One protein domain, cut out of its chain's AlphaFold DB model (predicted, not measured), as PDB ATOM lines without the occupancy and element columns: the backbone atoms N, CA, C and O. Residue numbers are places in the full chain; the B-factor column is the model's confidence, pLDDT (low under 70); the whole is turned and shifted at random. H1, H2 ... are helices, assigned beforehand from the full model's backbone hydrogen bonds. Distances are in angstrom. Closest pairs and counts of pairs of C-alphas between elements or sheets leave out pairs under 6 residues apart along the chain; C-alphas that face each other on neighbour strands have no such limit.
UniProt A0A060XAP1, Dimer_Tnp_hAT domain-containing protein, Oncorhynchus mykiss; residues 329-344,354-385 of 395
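This is residues 329 to 344 and 354 to 385 of the 395 residues of the protein "Dimer_Tnp_hAT domain-containing protein" of Oncorhynchus mykiss (UniProt A0A060XAP1). Three helices, H2, H3 and H4, make an open U, with H3 as its base and H2 and H4 as its two arms, and the longest helix, H1, crosses H2 at the side of the U away from H4. The gap between H2 and H4 is empty, and residues 376 to 384 of H4 stick out at the far end from H1. The printed part has 48 residues with four named helices, in the order H1, H2, H3, H4 along the chain, and no named strand; the class is all helix. It is loose, with a radius of gyration of the C-alphas of 13.1 A, and elongated, spanning 35 by 21 by 14 A along its three main axes.

The printed part begins with H1, residues 329 to 344, whose first C-alpha, that of Ser 329, is at (-10.980, -32.310, 11.657). H1 measures 23.1 A from its first to its last C-alpha, and the C-alpha of Ser 344 is at (-6.225, -42.461, 31.856). After the cut comes H2, residues 354 to 361, 10.5 A long, which begins with the C-alpha of Ser 354 at (-17.011, -42.403, 24.843). H3, residues 363 to 371, follows and is 12.4 A long. H4, residues 374 to 384, is 15.4 A long and ends with the C-alpha of Leu 384 at (-29.518, -36.044, 43.511). Arg 385, after H4, is the last printed residue.

H1 touches H2 with residues 333 to 340 alone, and 8 pairs of their C-alphas are within 8 A. The closest C-alphas of the two are those of Leu 337 and Ala 357, 5.7 A apart. Their lines stand at a steep tilt of 56 degrees and they run opposite ways, with their centres 9.3 A apart. H2 and H3 are close but not clearly touching, with 1 pair of C-alphas within 8 A, those of Met 359 and Leu 366 at 7.0 A. The lines of H2 and H3 are about perpendicular, at 87 degrees. H3 and H4 only just touch, with 3 pairs of C-alphas within 8 A, and they touch only at the corner by their link. The closest C-alphas there are those of Leu 369 and Leu 375, 5.5 A apart. The lines of H3 and H4 are about perpendicular, at 82 degrees, and their centres are 14.8 A apart. H1 is apart from H3 and from H4, and H2 is apart from H4. In H1, H2, H3 and H4 every pair of backbone O i and N i+4 is within hydrogen-bond range.

The two C-alphas farthest apart are those of Glu 331 and Leu 384, at 37.8 A, and the first and last printed C-alphas, those of Ser 329 and Arg 385, are 36.8 A apart. Residues 345 to 353 are cut out and not printed, and C-alphas 344 and 354 are 12.9 A apart across this cut, which falls in the link from H1 to H2. The links that are printed whole, H2 to H3 with 1 residue and H3 to H4 with 2 residues, are tight. Two stretches stand free: residues 368 to 374, of which 368 to 371 belong to H3, and residues 376 to 385, of which 376 to 384 belong to H4. Without them the body has 31 residues, spans 26 by 22 by 13 A and has a radius of gyration of 9.4 A. The mean pLDDT of the printed part is 78.0, and the model's confidence is low, under 70, at residues 329 to 335 and at residue 344.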
ATOM      1  N   SER A 329     -10.198 -32.293  10.409       54.84
ATOM      2  CA  SER A 329     -10.980 -32.310  11.657       54.84
ATOM      3  C   SER A 329     -11.074 -33.720  12.250       54.84
ATOM      4  O   SER A 329     -10.921 -33.888  13.460       54.84
ATOM      5  N   VAL A 330     -11.194 -34.741  11.398       56.44
ATOM      6  CA  VAL A 330     -11.297 -36.144  11.809       56.44
ATOM      7  C   VAL A 330     -10.014 -36.622  12.520       56.44
ATOM      8  O   VAL A 330     -10.080 -37.374  13.496       56.44
ATOM      9  N   GLU A 331      -8.833 -36.123  12.126       59.00
ATOM     10  CA  GLU A 331      -7.561 -36.440  12.797       59.00
ATOM     11  C   GLU A 331      -7.472 -35.847  14.215       59.00
ATOM     12  O   GLU A 331      -6.855 -36.452  15.106       59.00
ATOM     13  N   ARG A 332      -8.117 -34.695  14.463       60.81
ATOM     14  CA  ARG A 332      -8.188 -34.081  15.804       60.81
ATOM     15  C   ARG A 332      -8.986 -34.959  16.770       60.81
ATOM     16  O   ARG A 332      -8.519 -35.179  17.894       60.81
ATOM     17  N   SER A 333     -10.100 -35.533  16.316       61.78
ATOM     18  CA  SER A 333     -10.943 -36.443  17.107       61.78
ATOM     19  C   SER A 333     -10.231 -37.761  17.432       61.78
ATOM     20  O   SER A 333     -10.192 -38.177  18.594       61.78
ATOM     21  N   PHE A 334      -9.550 -38.385  16.460       60.28
ATOM     22  CA  PHE A 334      -8.722 -39.573  16.732       60.28
ATOM     23  C   PHE A 334      -7.569 -39.275  17.702       60.28
ATOM     24  O   PHE A 334      -7.264 -40.075  18.592       60.28
ATOM     25  N   SER A 335      -6.959 -38.092  17.582       64.81
ATOM     26  CA  SER A 335      -5.915 -37.636  18.504       64.81
ATOM     27  C   SER A 335      -6.451 -37.391  19.917       64.81
ATOM     28  O   SER A 335      -5.720 -37.601  20.885       64.81
ATOM     29  N   ALA A 336      -7.700 -36.941  20.073       71.69
ATOM     30  CA  ALA A 336      -8.342 -36.774  21.380       71.69
ATOM     31  C   ALA A 336      -8.501 -38.122  22.096       71.69
ATOM     32  O   ALA A 336      -8.056 -38.273  23.234       71.69
ATOM     33  N   LEU A 337      -9.010 -39.143  21.398       72.56
ATOM     34  CA  LEU A 337      -9.187 -40.475  21.979       72.56
ATOM     35  C   LEU A 337      -7.857 -41.100  22.429       72.56
ATOM     36  O   LEU A 337      -7.779 -41.679  23.514       72.56
ATOM     37  N   LYS A 338      -6.797 -40.964  21.620       70.50
ATOM     38  CA  LYS A 338      -5.458 -41.441  21.991       70.50
ATOM     39  C   LYS A 338      -4.948 -40.737  23.249       70.50
ATOM     40  O   LYS A 338      -4.498 -41.417  24.162       70.50
ATOM     41  N   ARG A 339      -5.084 -39.408  23.329       74.31
ATOM     42  CA  ARG A 339      -4.704 -38.619  24.516       74.31
ATOM     43  C   ARG A 339      -5.450 -39.078  25.767       74.31
ATOM     44  O   ARG A 339      -4.807 -39.306  26.784       74.31
ATOM     45  N   ILE A 340      -6.764 -39.295  25.679       78.94
ATOM     46  CA  ILE A 340      -7.580 -39.781  26.804       78.94
ATOM     47  C   ILE A 340      -7.118 -41.167  27.260       78.94
ATOM     48  O   ILE A 340      -6.944 -41.387  28.456       78.94
ATOM     49  N   LYS A 341      -6.874 -42.096  26.327       73.12
ATOM     50  CA  LYS A 341      -6.371 -43.438  26.663       73.12
ATOM     51  C   LYS A 341      -4.988 -43.392  27.311       73.12
ATOM     52  O   LYS A 341      -4.774 -44.050  28.322       73.12
ATOM     53  N   THR A 342      -4.070 -42.606  26.750       72.50
ATOM     54  CA  THR A 342      -2.714 -42.445  27.291       72.50
ATOM     55  C   THR A 342      -2.735 -41.792  28.672       72.50
ATOM     56  O   THR A 342      -2.010 -42.239  29.552       72.50
ATOM     57  N   TYR A 343      -3.582 -40.781  28.881       70.44
ATOM     58  CA  TYR A 343      -3.718 -40.099  30.167       70.44
ATOM     59  C   TYR A 343      -4.379 -40.984  31.227       70.44
ATOM     60  O   TYR A 343      -3.903 -41.056  32.354       70.44
ATOM     61  N   SER A 344      -5.460 -41.692  30.873       67.50
ATOM     62  CA  SER A 344      -6.225 -42.461  31.856       67.50
ATOM     63  C   SER A 344      -5.473 -43.682  32.384       67.50
ATOM     64  O   SER A 344      -5.871 -44.138  33.453       67.50
ATOM     65  N   SER A 354     -16.180 -43.125  25.807       82.12
ATOM     66  CA  SER A 354     -17.011 -42.403  24.843       82.12
ATOM     67  C   SER A 354     -17.439 -41.038  25.382       82.12
ATOM     68  O   SER A 354     -17.277 -40.048  24.678       82.12
ATOM     69  N   ALA A 355     -17.887 -40.958  26.640       84.19
ATOM     70  CA  ALA A 355     -18.262 -39.689  27.260       84.19
ATOM     71  C   ALA A 355     -17.084 -38.701  27.318       84.19
ATOM     72  O   ALA A 355     -17.214 -37.567  26.872       84.19
ATOM     73  N   LEU A 356     -15.909 -39.137  27.787       84.50
ATOM     74  CA  LEU A 356     -14.707 -38.293  27.824       84.50
ATOM     75  C   LEU A 356     -14.269 -37.845  26.423       84.50
ATOM     76  O   LEU A 356     -13.814 -36.715  26.256       84.50
ATOM     77  N   ALA A 357     -14.402 -38.716  25.420       82.56
ATOM     78  CA  ALA A 357     -14.103 -38.370  24.037       82.56
ATOM     79  C   ALA A 357     -15.054 -37.284  23.521       82.56
ATOM     80  O   ALA A 357     -14.572 -36.281  23.005       82.56
ATOM     81  N   SER A 358     -16.365 -37.433  23.733       83.94
ATOM     82  CA  SER A 358     -17.358 -36.410  23.389       83.94
ATOM     83  C   SER A 358     -17.069 -35.086  24.090       83.94
ATOM     84  O   SER A 358     -17.029 -34.057  23.431       83.94
ATOM     85  N   MET A 359     -16.760 -35.106  25.391       84.50
ATOM     86  CA  MET A 359     -16.410 -33.890  26.135       84.50
ATOM     87  C   MET A 359     -15.143 -33.206  25.603       84.50
ATOM     88  O   MET A 359     -15.039 -31.985  25.616       84.50
ATOM     89  N   SER A 360     -14.154 -33.988  25.162       84.88
ATOM     90  CA  SER A 360     -12.912 -33.443  24.610       84.88
ATOM     91  C   SER A 360     -13.072 -32.908  23.189       84.88
ATOM     92  O   SER A 360     -12.296 -32.031  22.813       84.88
ATOM     93  N   ILE A 361     -13.972 -33.484  22.391       81.38
ATOM     94  CA  ILE A 361     -14.264 -33.038  21.024       81.38
ATOM     95  C   ILE A 361     -15.121 -31.769  21.086       81.38
ATOM     96  O   ILE A 361     -14.735 -30.759  20.513       81.38
ATOM     97  N   GLU A 362     -16.190 -31.791  21.881       84.62
ATOM     98  CA  GLU A 362     -17.154 -30.695  22.060       84.62
ATOM     99  C   GLU A 362     -16.759 -29.746  23.201       84.62
ATOM    100  O   GLU A 362     -17.594 -29.292  23.988       84.62
ATOM    101  N   LYS A 363     -15.457 -29.474  23.344       85.62
ATOM    102  CA  LYS A 363     -14.944 -28.653  24.449       85.62
ATOM    103  C   LYS A 363     -15.574 -27.257  24.451       85.62
ATOM    104  O   LYS A 363     -15.868 -26.739  25.526       85.62
ATOM    105  N   ASP A 364     -15.781 -26.672  23.277       85.06
ATOM    106  CA  ASP A 364     -16.280 -25.302  23.135       85.06
ATOM    107  C   ASP A 364     -17.744 -25.194  23.582       85.06
ATOM    108  O   ASP A 364     -18.069 -24.349  24.416       85.06
ATOM    109  N   LEU A 365     -18.591 -26.146  23.171       85.19
ATOM    110  CA  LEU A 365     -19.962 -26.281  23.677       85.19
ATOM    111  C   LEU A 365     -19.981 -26.470  25.202       85.19
ATOM    112  O   LEU A 365     -20.810 -25.900  25.905       85.19
ATOM    113  N   LEU A 366     -19.049 -27.255  25.747       84.62
ATOM    114  CA  LEU A 366     -18.914 -27.447  27.193       84.62
ATOM    115  C   LEU A 366     -18.572 -26.152  27.933       84.62
ATOM    116  O   LEU A 366     -19.085 -25.923  29.027       84.62
ATOM    117  N   VAL A 367     -17.714 -25.314  27.350       86.62
ATOM    118  CA  VAL A 367     -17.367 -23.997  27.898       86.62
ATOM    119  C   VAL A 367     -18.583 -23.069  27.863       86.62
ATOM    120  O   VAL A 367     -18.855 -22.395  28.856       86.62
ATOM    121  N   GLU A 368     -19.362 -23.085  26.784       87.12
ATOM    122  CA  GLU A 368     -20.603 -22.309  26.665       87.12
ATOM    123  C   GLU A 368     -21.675 -22.755  27.677       87.12
ATOM    124  O   GLU A 368     -22.259 -21.938  28.396       87.12
ATOM    125  N   LEU A 369     -21.892 -24.068  27.801       85.19
ATOM    126  CA  LEU A 369     -22.823 -24.653  28.770       85.19
ATOM    127  C   LEU A 369     -22.388 -24.413  30.219       85.19
ATOM    128  O   LEU A 369     -23.230 -24.323  31.115       85.19
ATOM    129  N   LYS A 370     -21.076 -24.312  30.456       82.75
ATOM    130  CA  LYS A 370     -20.518 -23.915  31.747       82.75
ATOM    131  C   LYS A 370     -20.778 -22.436  32.033       82.75
ATOM    132  O   LYS A 370     -21.082 -22.100  33.169       82.75
ATOM    133  N   ARG A 371     -20.704 -21.567  31.020       84.25
ATOM    134  CA  ARG A 371     -20.977 -20.123  31.151       84.25
ATOM    135  C   ARG A 371     -22.435 -19.820  31.507       84.25
ATOM    136  O   ARG A 371     -22.713 -18.779  32.081       84.25
ATOM    137  N   THR A 372     -23.356 -20.708  31.144       81.56
ATOM    138  CA  THR A 372     -24.802 -20.551  31.375       81.56
ATOM    139  C   THR A 372     -25.310 -21.280  32.628       81.56
ATOM    140  O   THR A 372     -26.522 -21.392  32.790       81.56
ATOM    141  N   ASP A 373     -24.425 -21.836  33.474       77.75
ATOM    142  CA  ASP A 373     -24.702 -22.671  34.670       77.75
ATOM    143  C   ASP A 373     -25.614 -23.902  34.464       77.75
ATOM    144  O   ASP A 373     -25.749 -24.764  35.339       77.75
ATOM    145  N   ARG A 374     -26.173 -24.076  33.262       77.31
ATOM    146  CA  ARG A 374     -27.034 -25.194  32.857       77.31
ATOM    147  C   ARG A 374     -26.363 -26.545  33.051       77.31
ATOM    148  O   ARG A 374     -27.034 -27.516  33.400       77.31
ATOM    149  N   LEU A 375     -25.053 -26.620  32.815       80.75
ATOM    150  CA  LEU A 375     -24.305 -27.859  32.995       80.75
ATOM    151  C   LEU A 375     -24.274 -28.283  34.466       80.75
ATOM    152  O   LEU A 375     -24.596 -29.430  34.769       80.75
ATOM    153  N   TYR A 376     -23.908 -27.371  35.370       82.19
ATOM    154  CA  TYR A 376     -23.792 -27.675  36.796       82.19
ATOM    155  C   TYR A 376     -25.142 -28.059  37.393       82.19
ATOM    156  O   TYR A 376     -25.233 -29.095  38.049       82.19
ATOM    157  N   ASN A 377     -26.199 -27.315  37.067       84.25
ATOM    158  CA  ASN A 377     -27.547 -27.598  37.557       84.25
ATOM    159  C   ASN A 377     -28.036 -28.991  37.126       84.25
ATOM    160  O   ASN A 377     -28.459 -29.783  37.966       84.25
ATOM    161  N   ARG A 378     -27.877 -29.358  35.844       84.12
ATOM    162  CA  ARG A 378     -28.259 -30.702  35.364       84.12
ATOM    163  C   ARG A 378     -27.418 -31.811  35.992       84.12
ATOM    164  O   ARG A 378     -27.938 -32.890  36.266       84.12
ATOM    165  N   VAL A 379     -26.123 -31.578  36.217       84.19
ATOM    166  CA  VAL A 379     -25.253 -32.559  36.888       84.19
ATOM    167  C   VAL A 379     -25.685 -32.762  38.339       84.19
ATOM    168  O   VAL A 379     -25.764 -33.909  38.778       84.19
ATOM    169  N   ILE A 380     -26.004 -31.683  39.058       84.00
ATOM    170  CA  ILE A 380     -26.511 -31.737  40.435       84.00
ATOM    171  C   ILE A 380     -27.828 -32.513  40.475       84.00
ATOM    172  O   ILE A 380     -27.937 -33.458  41.248       84.00
ATOM    173  N   GLU A 381     -28.790 -32.206  39.601       86.38
ATOM    174  CA  GLU A 381     -30.059 -32.943  39.525       86.38
ATOM    175  C   GLU A 381     -29.860 -34.444  39.277       86.38
ATOM    176  O   GLU A 381     -30.463 -35.278  39.951       86.38
ATOM    177  N   VAL A 382     -28.989 -34.815  38.334       84.94
ATOM    178  CA  VAL A 382     -28.678 -36.226  38.057       84.94
ATOM    179  C   VAL A 382     -27.995 -36.889  39.252       84.94
ATOM    180  O   VAL A 382     -28.229 -38.070  39.513       84.94
ATOM    181  N   PHE A 383     -27.158 -36.156  39.989       82.00
ATOM    182  CA  PHE A 383     -26.503 -36.667  41.187       82.00
ATOM    183  C   PHE A 383     -27.490 -36.861  42.343       82.00
ATOM    184  O   PHE A 383     -27.421 -37.879  43.025       82.00
ATOM    185  N   LEU A 384     -28.446 -35.943  42.516       82.00
ATOM    186  CA  LEU A 384     -29.518 -36.044  43.511       82.00
ATOM    187  C   LEU A 384     -30.446 -37.239  43.256       82.00
ATOM    188  O   LEU A 384     -30.955 -37.820  44.206       82.00
ATOM    189  N   ARG A 385     -30.634 -37.637  41.989       84.06
ATOM    190  CA  ARG A 385     -31.432 -38.815  41.604       84.06
ATOM    191  C   ARG A 385     -30.733 -40.154  41.844       84.06
ATOM    192  O   ARG A 385     -31.375 -41.193  41.718       84.06
TER     193      ARG A 385